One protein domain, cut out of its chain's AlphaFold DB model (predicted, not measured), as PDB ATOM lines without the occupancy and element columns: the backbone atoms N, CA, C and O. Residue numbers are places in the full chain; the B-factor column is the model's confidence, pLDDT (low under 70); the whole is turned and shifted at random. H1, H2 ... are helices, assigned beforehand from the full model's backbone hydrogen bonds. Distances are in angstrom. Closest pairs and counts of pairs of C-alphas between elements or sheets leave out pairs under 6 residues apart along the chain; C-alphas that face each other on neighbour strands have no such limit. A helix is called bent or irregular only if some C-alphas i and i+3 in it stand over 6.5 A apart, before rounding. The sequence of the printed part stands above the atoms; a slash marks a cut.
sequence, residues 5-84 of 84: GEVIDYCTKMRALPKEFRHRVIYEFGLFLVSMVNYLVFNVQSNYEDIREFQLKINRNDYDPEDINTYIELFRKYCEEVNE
ATOM      1  N   GLY A   5    -148.287 131.263 236.928       87.19
ATOM      2  CA  GLY A   5    -147.524 131.839 238.034       87.19
ATOM      3  C   GLY A   5    -146.607 133.000 237.632       87.19
ATOM      4  O   GLY A   5    -146.522 133.966 238.383       87.19
ATOM      5  N   GLU A   6    -145.984 132.945 236.449       89.81
ATOM      6  CA  GLU A   6    -145.093 133.996 235.933       89.81
ATOM      7  C   GLU A   6    -145.866 135.266 235.584       89.81
ATOM      8  O   GLU A   6    -145.384 136.364 235.850       89.81
ATOM      9  N   VAL A   7    -147.075 135.131 235.030       89.94
ATOM     10  CA  VAL A   7    -147.931 136.284 234.718       89.94
ATOM     11  C   VAL A   7    -148.479 136.918 235.992       89.94
ATOM     12  O   VAL A   7    -148.450 138.139 236.120       89.94
ATOM     13  N   ILE A   8    -148.882 136.116 236.978       91.81
ATOM     14  CA  ILE A   8    -149.285 136.634 238.295       91.81
ATOM     15  C   ILE A   8    -148.122 137.377 238.964       91.81
ATOM     16  O   ILE A   8    -148.310 138.481 239.475       91.81
ATOM     17  N   ASP A   9    -146.918 136.802 238.954       90.19
ATOM     18  CA  ASP A   9    -145.733 137.442 239.536       90.19
ATOM     19  C   ASP A   9    -145.358 138.726 238.783       90.19
ATOM     20  O   ASP A   9    -144.966 139.712 239.409       90.19
ATOM     21  N   TYR A  10    -145.518 138.741 237.457       90.31
ATOM     22  CA  TYR A  10    -145.332 139.927 236.622       90.31
ATOM     23  C   TYR A  10    -146.328 141.039 236.983       90.31
ATOM     24  O   TYR A  10    -145.900 142.135 237.346       90.31
ATOM     25  N   CYS A  11    -147.634 140.749 236.984       89.88
ATOM     26  CA  CYS A  11    -148.675 141.717 237.343       89.88
ATOM     27  C   CYS A  11    -148.507 142.242 238.780       89.88
ATOM     28  O   CYS A  11    -148.698 143.430 239.031       89.88
ATOM     29  N   THR A  12    -148.101 141.382 239.723       87.88
ATOM     30  CA  THR A  12    -147.841 141.785 241.118       87.88
ATOM     31  C   THR A  12    -146.693 142.794 241.199       87.88
ATOM     32  O   THR A  12    -146.817 143.822 241.862       87.88
ATOM     33  N   LYS A  13    -145.580 142.519 240.501       88.12
ATOM     34  CA  LYS A  13    -144.398 143.395 240.489       88.12
ATOM     35  C   LYS A  13    -144.667 144.733 239.812       88.12
ATOM     36  O   LYS A  13    -144.219 145.752 240.322       88.12
ATOM     37  N   MET A  14    -145.385 144.725 238.691       86.31
ATOM     38  CA  MET A  14    -145.710 145.940 237.938       86.31
ATOM     39  C   MET A  14    -146.482 146.954 238.786       86.31
ATOM     40  O   MET A  14    -146.216 148.144 238.722       86.31
ATOM     41  N   ARG A  15    -147.363 146.462 239.658       82.38
ATOM     42  CA  ARG A  15    -148.168 147.278 240.576       82.38
ATOM     43  C   ARG A  15    -147.430 147.686 241.853       82.38
ATOM     44  O   ARG A  15    -148.060 148.162 242.793       82.38
ATOM     45  N   ALA A  16    -146.124 147.415 241.933       84.75
ATOM     46  CA  ALA A  16    -145.295 147.612 243.123       84.75
ATOM     47  C   ALA A  16    -145.895 147.003 244.411       84.75
ATOM     48  O   ALA A  16    -145.653 147.490 245.516       84.75
ATOM     49  N   LEU A  17    -146.682 145.925 244.286       82.31
ATOM     50  CA  LEU A  17    -147.347 145.306 245.427       82.31
ATOM     51  C   LEU A  17    -146.362 144.431 246.223       82.31
ATOM     52  O   LEU A  17    -145.596 143.665 245.626       82.31
ATOM     53  N   PRO A  18    -146.405 144.468 247.569       84.38
ATOM     54  CA  PRO A  18    -145.668 143.517 248.393       84.38
ATOM     55  C   PRO A  18    -146.077 142.072 248.075       84.38
ATOM     56  O   PRO A  18    -147.226 141.799 247.721       84.38
ATOM     57  N   LYS A  19    -145.149 141.120 248.239       77.69
ATOM     58  CA  LYS A  19    -145.381 139.702 247.898       77.69
ATOM     59  C   LYS A  19    -146.597 139.099 248.603       77.69
ATOM     60  O   LYS A  19    -147.265 138.250 248.017       77.69
ATOM     61  N   GLU A  20    -146.895 139.533 249.827       83.00
ATOM     62  CA  GLU A  20    -148.087 139.085 250.550       83.00
ATOM     63  C   GLU A  20    -149.390 139.386 249.804       83.00
ATOM     64  O   GLU A  20    -150.325 138.612 249.944       83.00
ATOM     65  N   PHE A  21    -149.441 140.397 248.929       84.12
ATOM     66  CA  PHE A  21    -150.619 140.744 248.126       84.12
ATOM     67  C   PHE A  21    -150.752 139.954 246.819       84.12
ATOM     68  O   PHE A  21    -151.667 140.213 246.040       84.12
ATOM     69  N   ARG A  22    -149.917 138.937 246.575       86.75
ATOM     70  CA  ARG A  22    -150.057 138.055 245.401       86.75
ATOM     71  C   ARG A  22    -151.455 137.431 245.298       86.75
ATOM     72  O   ARG A  22    -151.972 137.253 244.198       86.75
ATOM     73  N   HIS A  23    -152.091 137.136 246.434       89.06
ATOM     74  CA  HIS A  23    -153.458 136.602 246.479       89.06
ATOM     75  C   HIS A  23    -154.492 137.555 245.863       89.06
ATOM     76  O   HIS A  23    -155.464 137.089 245.273       89.06
ATOM     77  N   ARG A  24    -154.266 138.873 245.929       89.56
ATOM     78  CA  ARG A  24    -155.129 139.866 245.281       89.56
ATOM     79  C   ARG A  24    -155.071 139.731 243.762       89.56
ATOM     80  O   ARG A  24    -156.110 139.677 243.119       89.56
ATOM     81  N   VAL A  25    -153.874 139.593 243.198       91.62
ATOM     82  CA  VAL A  25    -153.697 139.400 241.748       91.62
ATOM     83  C   VAL A  25    -154.278 138.057 241.291       91.62
ATOM     84  O   VAL A  25    -154.850 137.973 240.211       91.62
ATOM     85  N   ILE A  26    -154.195 137.016 242.126       93.31
ATOM     86  CA  ILE A  26    -154.860 135.726 241.867       93.31
ATOM     87  C   ILE A  26    -156.385 135.890 241.828       93.31
ATOM     88  O   ILE A  26    -157.036 135.363 240.928       93.31
ATOM     89  N   TYR A  27    -156.954 136.618 242.791       93.94
ATOM     90  CA  TYR A  27    -158.390 136.891 242.834       93.94
ATOM     91  C   TYR A  27    -158.854 137.659 241.590       93.94
ATOM     92  O   TYR A  27    -159.816 137.260 240.936       93.94
ATOM     93  N   GLU A  28    -158.127 138.712 241.218       93.19
ATOM     94  CA  GLU A  28    -158.410 139.493 240.015       93.19
ATOM     95  C   GLU A  28    -158.287 138.657 238.740       93.19
ATOM     96  O   GLU A  28    -159.135 138.772 237.861       93.19
ATOM     97  N   PHE A  29    -157.295 137.765 238.652       95.25
ATOM     98  CA  PHE A  29    -157.191 136.827 237.536       95.25
ATOM     99  C   PHE A  29    -158.433 135.936 237.426       95.25
ATOM    100  O   PHE A  29    -158.943 135.728 236.328       95.25
ATOM    101  N   GLY A  30    -158.967 135.452 238.551       96.25
ATOM    102  CA  GLY A  30    -160.214 134.683 238.574       96.25
ATOM    103  C   GLY A  30    -161.422 135.482 238.073       96.25
ATOM    104  O   GLY A  30    -162.176 134.994 237.232       96.25
ATOM    105  N   LEU A  31    -161.586 136.723 238.541       96.69
ATOM    106  CA  LEU A  31    -162.653 137.618 238.069       96.69
ATOM    107  C   LEU A  31    -162.524 137.941 236.575       96.69
ATOM    108  O   LEU A  31    -163.518 137.939 235.839       96.69
ATOM    109  N   PHE A  32    -161.294 138.194 236.133       97.44
ATOM    110  CA  PHE A  32    -160.966 138.464 234.745       97.44
ATOM    111  C   PHE A  32    -161.296 137.267 233.857       97.44
ATOM    112  O   PHE A  32    -161.983 137.432 232.855       97.44
ATOM    113  N   LEU A  33    -160.897 136.057 234.257       97.12
ATOM    114  CA  LEU A  33    -161.199 134.822 233.533       97.12
ATOM    115  C   LEU A  33    -162.699 134.654 233.291       97.12
ATOM    116  O   LEU A  33    -163.112 134.483 232.147       97.12
ATOM    117  N   VAL A  34    -163.517 134.753 234.342       97.81
ATOM    118  CA  VAL A  34    -164.979 134.617 234.218       97.81
ATOM    119  C   VAL A  34    -165.540 135.666 233.258       97.81
ATOM    120  O   VAL A  34    -166.330 135.343 232.371       97.81
ATOM    121  N   SER A  35    -165.099 136.918 233.396       98.25
ATOM    122  CA  SER A  35    -165.550 138.016 232.538       98.25
ATOM    123  C   SER A  35    -165.143 137.823 231.074       98.25
ATOM    124  O   SER A  35    -165.924 138.113 230.171       98.25
ATOM    125  N   MET A  36    -163.935 137.318 230.828       97.94
ATOM    126  CA  MET A  36    -163.402 137.112 229.486       97.94
ATOM    127  C   MET A  36    -163.997 135.898 228.786       97.94
ATOM    128  O   MET A  36    -164.269 135.983 227.594       97.94
ATOM    129  N   VAL A  37    -164.267 134.804 229.504       97.94
ATOM    130  CA  VAL A  37    -165.015 133.661 228.952       97.94
ATOM    131  C   VAL A  37    -166.399 134.128 228.505       97.94
ATOM    132  O   VAL A  37    -166.810 133.868 227.376       97.94
ATOM    133  N   ASN A  38    -167.089 134.889 229.361       97.94
ATOM    134  CA  ASN A  38    -168.406 135.434 229.043       97.94
ATOM    135  C   ASN A  38    -168.393 136.313 227.788       97.94
ATOM    136  O   ASN A  38    -169.285 136.217 226.942       97.94
ATOM    137  N   TYR A  39    -167.355 137.130 227.637       98.25
ATOM    138  CA  TYR A  39    -167.207 138.004 226.485       98.25
ATOM    139  C   TYR A  39    -166.847 137.246 225.202       98.25
ATOM    140  O   TYR A  39    -167.538 137.395 224.194       98.25
ATOM    141  N   LEU A  40    -165.812 136.401 225.235       97.81
ATOM    142  CA  LEU A  40    -165.318 135.701 224.045       97.81
ATOM    143  C   LEU A  40    -166.317 134.655 223.528       97.81
ATOM    144  O   LEU A  40    -166.507 134.544 222.319       97.81
ATOM    145  N   VAL A  41    -166.992 133.927 224.425       97.19
ATOM    146  CA  VAL A  41    -167.913 132.840 224.049       97.19
ATOM    147  C   VAL A  41    -169.334 133.354 223.821       97.19
ATOM    148  O   VAL A  41    -169.963 133.022 222.818       97.19
ATOM    149  N   PHE A  42    -169.853 134.176 224.736       96.81
ATOM    150  CA  PHE A  42    -171.274 134.547 224.756       96.81
ATOM    151  C   PHE A  42    -171.546 135.992 224.332       96.81
ATOM    152  O   PHE A  42    -172.704 136.403 224.293       96.81
ATOM    153  N   ASN A  43    -170.514 136.766 223.985       96.69
ATOM    154  CA  ASN A  43    -170.626 138.198 223.693       96.69
ATOM    155  C   ASN A  43    -171.189 139.036 224.854       96.69
ATOM    156  O   ASN A  43    -171.807 140.077 224.625       96.69
ATOM    157  N   VAL A  44    -171.016 138.578 226.094       98.00
ATOM    158  CA  VAL A  44    -171.526 139.270 227.280       98.00
ATOM    159  C   VAL A  44    -170.408 140.111 227.884       98.00
ATOM    160  O   VAL A  44    -169.384 139.583 228.314       98.00
ATOM    161  N   GLN A  45    -170.602 141.430 227.909       97.44
ATOM    162  CA  GLN A  45    -169.647 142.368 228.498       97.44
ATOM    163  C   GLN A  45    -169.597 142.255 230.025       97.44
ATOM    164  O   GLN A  45    -170.572 141.868 230.673       97.44
ATOM    165  N   SER A  46    -168.454 142.621 230.605       97.69
ATOM    166  CA  SER A  46    -168.270 142.616 232.054       97.69
ATOM    167  C   SER A  46    -169.097 143.696 232.760       97.69
ATOM    168  O   SER A  46    -169.287 144.813 232.265       97.69
ATOM    169  N   ASN A  47    -169.535 143.378 233.979       96.56
ATOM    170  CA  ASN A  47    -170.108 144.360 234.900       96.56
ATOM    171  C   ASN A  47    -169.026 145.236 235.549       96.56
ATOM    172  O   ASN A  47    -169.325 146.355 235.961       96.56
ATOM    173  N   TYR A  48    -167.784 144.746 235.609       95.88
ATOM    174  CA  TYR A  48    -166.632 145.501 236.090       95.88
ATOM    175  C   TYR A  48    -166.185 146.480 235.002       95.88
ATOM    176  O   TYR A  48    -165.971 146.081 233.857       95.88
ATOM    177  N   GLU A  49    -166.133 147.765 235.348       95.25
ATOM    178  CA  GLU A  49    -165.896 148.855 234.399       95.25
ATOM    179  C   GLU A  49    -164.524 148.761 233.728       95.25
ATOM    180  O   GLU A  49    -164.461 148.759 232.505       95.25
ATOM    181  N   ASP A  50    -163.467 148.551 234.507       95.44
ATOM    182  CA  ASP A  50    -162.091 148.337 234.043       95.44
ATOM    183  C   ASP A  50    -161.969 147.174 233.041       95.44
ATOM    184  O   ASP A  50    -161.376 147.304 231.968       95.44
ATOM    185  N   ILE A  51    -162.586 146.031 233.344       97.44
ATOM    186  CA  ILE A  51    -162.581 144.868 232.452       97.44
ATOM    187  C   ILE A  51    -163.414 145.151 231.198       97.44
ATOM    188  O   ILE A  51    -163.031 144.749 230.100       97.44
ATOM    189  N   ARG A  52    -164.559 145.829 231.333       97.38
ATOM    190  CA  ARG A  52    -165.415 146.189 230.195       97.38
ATOM    191  C   ARG A  52    -164.702 147.151 229.249       97.38
ATOM    192  O   ARG A  52    -164.774 146.964 228.040       97.38
ATOM    193  N   GLU A  53    -163.996 148.144 229.774       97.00
ATOM    194  CA  GLU A  53    -163.187 149.062 228.970       97.00
ATOM    195  C   GLU A  53    -162.090 148.321 228.208       97.00
ATOM    196  O   GLU A  53    -161.925 148.540 227.009       97.00
ATOM    197  N   PHE A  54    -161.401 147.380 228.857       97.38
ATOM    198  CA  PHE A  54    -160.436 146.512 228.186       97.38
ATOM    199  C   PHE A  54    -161.086 145.670 227.073       97.38
ATOM    200  O   PHE A  54    -160.573 145.602 225.956       97.38
ATOM    201  N   GLN A  55    -162.260 145.081 227.329       97.50
ATOM    202  CA  GLN A  55    -163.018 144.315 226.329       97.50
ATOM    203  C   GLN A  55    -163.382 145.146 225.091       97.50
ATOM    204  O   GLN A  55    -163.427 144.604 223.991       97.50
ATOM    205  N   LEU A  56    -163.633 146.450 225.244       96.31
ATOM    206  CA  LEU A  56    -163.951 147.349 224.127       96.31
ATOM    207  C   LEU A  56    -162.742 147.663 223.233       96.31
ATOM    208  O   LEU A  56    -162.933 148.067 222.086       96.31
ATOM    209  N   LYS A  57    -161.515 147.488 223.735       95.88
ATOM    210  CA  LYS A  57    -160.273 147.760 222.992       95.88
ATOM    211  C   LYS A  57    -159.777 146.561 222.191       95.88
ATOM    212  O   LYS A  57    -158.976 146.725 221.273       95.88
ATOM    213  N   ILE A  58    -160.229 145.358 222.536       95.88
ATOM    214  CA  ILE A  58    -159.822 144.133 221.855       95.88
ATOM    215  C   ILE A  58    -160.859 143.710 220.813       95.88
ATOM    216  O   ILE A  58    -162.061 143.914 220.968       95.88
ATOM    217  N   ASN A  59    -160.396 143.047 219.759       94.81
ATOM    218  CA  ASN A  59    -161.271 142.354 218.826       94.81
ATOM    219  C   ASN A  59    -161.377 140.881 219.232       94.81
ATOM    220  O   ASN A  59    -160.420 140.121 219.112       94.81
ATOM    221  N   ARG A  60    -162.558 140.466 219.701       93.31
ATOM    222  CA  ARG A  60    -162.805 139.100 220.190       93.31
ATOM    223  C   ARG A  60    -162.473 137.989 219.184       93.31
ATOM    224  O   ARG A  60    -162.160 136.886 219.605       93.31
ATOM    225  N   ASN A  61    -162.558 138.265 217.879       94.12
ATOM    226  CA  ASN A  61    -162.357 137.250 216.838       94.12
ATOM    227  C   ASN A  61    -160.875 136.888 216.644       94.12
ATOM    228  O   ASN A  61    -160.579 135.914 215.958       94.12
ATOM    229  N   ASP A  62    -159.962 137.650 217.250       96.50
ATOM    230  CA  ASP A  62    -158.518 137.408 217.180       96.50
ATOM    231  C   ASP A  62    -158.044 136.393 218.238       96.50
ATOM    232  O   ASP A  62    -156.855 136.087 218.318       96.50
ATOM    233  N   TYR A  63    -158.959 135.883 219.067       96.25
ATOM    234  CA  TYR A  63    -158.651 135.086 220.248       96.25
ATOM    235  C   TYR A  63    -159.386 133.745 220.235       96.25
ATOM    236  O   TYR A  63    -160.578 133.682 219.939       96.25
ATOM    237  N   ASP A  64    -158.677 132.678 220.610       97.06
ATOM    238  CA  ASP A  64    -159.246 131.340 220.778       97.06
ATOM    239  C   ASP A  64    -159.736 131.158 222.228       97.06
ATOM    240  O   ASP A  64    -158.905 131.125 223.144       97.06
ATOM    241  N   PRO A  65    -161.057 131.054 222.474       95.94
ATOM    242  CA  PRO A  65    -161.594 130.881 223.817       95.94
ATOM    243  C   PRO A  65    -161.364 129.482 224.410       95.94
ATOM    244  O   PRO A  65    -161.579 129.326 225.615       95.94
ATOM    245  N   GLU A  66    -160.954 128.479 223.625       95.75
ATOM    246  CA  GLU A  66    -160.611 127.140 224.127       95.75
ATOM    247  C   GLU A  66    -159.147 127.053 224.605       95.75
ATOM    248  O   GLU A  66    -158.818 126.216 225.452       95.75
ATOM    249  N   ASP A  67    -158.271 127.951 224.140       94.81
ATOM    250  CA  ASP A  67    -156.876 128.019 224.580       94.81
ATOM    251  C   ASP A  67    -156.730 128.819 225.884       94.81
ATOM    252  O   ASP A  67    -156.906 130.037 225.935       94.81
ATOM    253  N   ILE A  68    -156.300 128.155 226.961       91.25
ATOM    254  CA  ILE A  68    -156.009 128.824 228.236       91.25
ATOM    255  C   ILE A  68    -154.955 129.940 228.099       91.25
ATOM    256  O   ILE A  68    -154.986 130.918 228.851       91.25
ATOM    257  N   ASN A  69    -154.028 129.831 227.140       93.06
ATOM    258  CA  ASN A  69    -152.992 130.839 226.928       93.06
ATOM    259  C   ASN A  69    -153.564 132.173 226.441       93.06
ATOM    260  O   ASN A  69    -153.010 133.209 226.814       93.06
ATOM    261  N   THR A  70    -154.688 132.165 225.716       95.19
ATOM    262  CA  THR A  70    -155.442 133.373 225.350       95.19
ATOM    263  C   THR A  70    -155.740 134.211 226.586       95.19
ATOM    264  O   THR A  70    -155.422 135.397 226.644       95.19
ATOM    265  N   TYR A  71    -156.287 133.590 227.631       96.00
ATOM    266  CA  TYR A  71    -156.660 134.299 228.851       96.00
ATOM    267  C   TYR A  71    -155.448 134.764 229.657       96.00
ATOM    268  O   TYR A  71    -155.481 135.839 230.254       96.00
ATOM    269  N   ILE A  72    -154.369 133.977 229.665       95.06
ATOM    270  CA  ILE A  72    -153.106 134.354 230.314       95.06
ATOM    271  C   ILE A  72    -152.502 135.589 229.630       95.06
ATOM    272  O   ILE A  72    -152.024 136.501 230.307       95.06
ATOM    273  N   GLU A  73    -152.516 135.631 228.296       95.19
ATOM    274  CA  GLU A  73    -152.032 136.773 227.521       95.19
ATOM    275  C   GLU A  73    -152.912 138.007 227.720       95.19
ATOM    276  O   GLU A  73    -152.396 139.087 228.012       95.19
ATOM    277  N   LEU A  74    -154.230 137.842 227.613       96.31
ATOM    278  CA  LEU A  74    -155.193 138.922 227.804       96.31
ATOM    279  C   LEU A  74    -155.117 139.501 229.216       96.31
ATOM    280  O   LEU A  74    -155.148 140.717 229.366       96.31
ATOM    281  N   PHE A  75    -154.935 138.667 230.242       96.81
ATOM    282  CA  PHE A  75    -154.779 139.157 231.611       96.81
ATOM    283  C   PHE A  75    -153.493 139.963 231.789       96.81
ATOM    284  O   PHE A  75    -153.493 140.984 232.469       96.81
ATOM    285  N   ARG A  76    -152.393 139.543 231.149       94.62
ATOM    286  CA  ARG A  76    -151.155 140.324 231.159       94.62
ATOM    287  C   ARG A  76    -151.375 141.707 230.534       94.62
ATOM    288  O   ARG A  76    -151.007 142.690 231.168       94.62
ATOM    289  N   LYS A  77    -151.973 141.766 229.337       94.88
ATOM    290  CA  LYS A  77    -152.297 143.023 228.634       94.88
ATOM    291  C   LYS A  77    -153.194 143.919 229.490       94.88
ATOM    292  O   LYS A  77    -152.894 145.087 229.688       94.88
ATOM    293  N   TYR A  78    -154.231 143.338 230.085       95.31
ATOM    294  CA  TYR A  78    -155.111 144.024 231.025       95.31
ATOM    295  C   TYR A  78    -154.347 144.628 232.212       95.31
ATOM    296  O   TYR A  78    -154.546 145.789 232.553       95.31
ATOM    297  N   CYS A  79    -153.439 143.868 232.837       92.62
ATOM    298  CA  CYS A  79    -152.622 144.407 233.919       92.62
ATOM    299  C   CYS A  79    -151.760 145.591 233.456       92.62
ATOM    300  O   CYS A  79    -151.559 146.504 234.252       92.62
ATOM    301  N   GLU A  80    -151.190 145.530 232.245       90.94
ATOM    302  CA  GLU A  80    -150.338 146.586 231.681       90.94
ATOM    303  C   GLU A  80    -151.152 147.875 231.508       90.94
ATOM    304  O   GLU A  80    -150.743 148.909 232.020       90.94
ATOM    305  N   GLU A  81    -152.354 147.787 230.935       88.44
ATOM    306  CA  GLU A  81    -153.224 148.949 230.721       88.44
ATOM    307  C   GLU A  81    -153.731 149.599 232.013       88.44
ATOM    308  O   GLU A  81    -153.803 150.815 232.096       88.44
ATOM    309  N   VAL A  82    -154.084 148.816 233.038       82.38
ATOM    310  CA  VAL A  82    -154.608 149.376 234.303       82.38
ATOM    311  C   VAL A  82    -153.517 150.088 235.125       82.38
ATOM    312  O   VAL A  82    -153.825 150.755 236.112       82.38
ATOM    313  N   ASN A  83    -152.236 149.939 234.766       70.50
ATOM    314  CA  ASN A  83    -151.124 150.651 235.412       70.50
ATOM    315  C   ASN A  83    -150.621 151.876 234.630       70.50
ATOM    316  O   ASN A  83    -149.720 152.547 235.136       70.50
ATOM    317  N   GLU A  84    -151.162 152.148 233.439       56.19
ATOM    318  CA  GLU A  84    -150.900 153.368 232.655       56.19
ATOM    319  C   GLU A  84    -151.894 154.485 233.007       56.19
ATOM    320  O   GLU A  84    -151.440 155.652 233.088       56.19
TER     321      GLU A  84
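This is residues 5 to 84 of the 84 residues of an uncharacterized protein of Candidatus Verstraetearchaeota archaeon (UniProt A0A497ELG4). One long helix, H2, spans one side; H1 and H4, side by side, pack steeply across it, and short H3 packs on its residues 32 to 39. The 80 printed residues hold four named helices, H1 to H4 in order, and no named strand: all helix. The whole is compact, with a radius of gyration of the C-alphas of 12.3 A and spans of 36 by 24 by 18 A.

H1, residues 5 to 14, touches H2, residues 19 to 42, the hub, closest at C-alphas Thr 12 and Arg 22, 6.1 A. H3, residues 49 to 57, touches H2 at a steep tilt of 53 degrees, closest at C-alphas Phe 32 and Ile 51, 7.0 A. H4, residues 68 to 81, touches H2 at a steep tilt of 65 degrees, opposite ways, closest at C-alphas Leu 33 and Tyr 71, 6.5 A. H4 touches H1 at a shallow tilt of 4 degrees, the same way, closest at C-alphas Cys 11 and Cys 79, 5.9 A. H1 and H3 are apart. Every O i to N i+4 pair is within hydrogen-bond range in H1, H3 and H4, and 17 of 20 in H2.

H1 begins at C-alpha 5 (-147.524, 131.839, 238.034). H2 measures 35.1 A and is irregular, with C-alphas 20 and 23 7.2 A apart. H4 measures 20.5 A and ends at C-alpha 81 (-153.224, 148.949, 230.721).

The printed part has no cut and no long link. Residue 84 is under 70 in pLDDT.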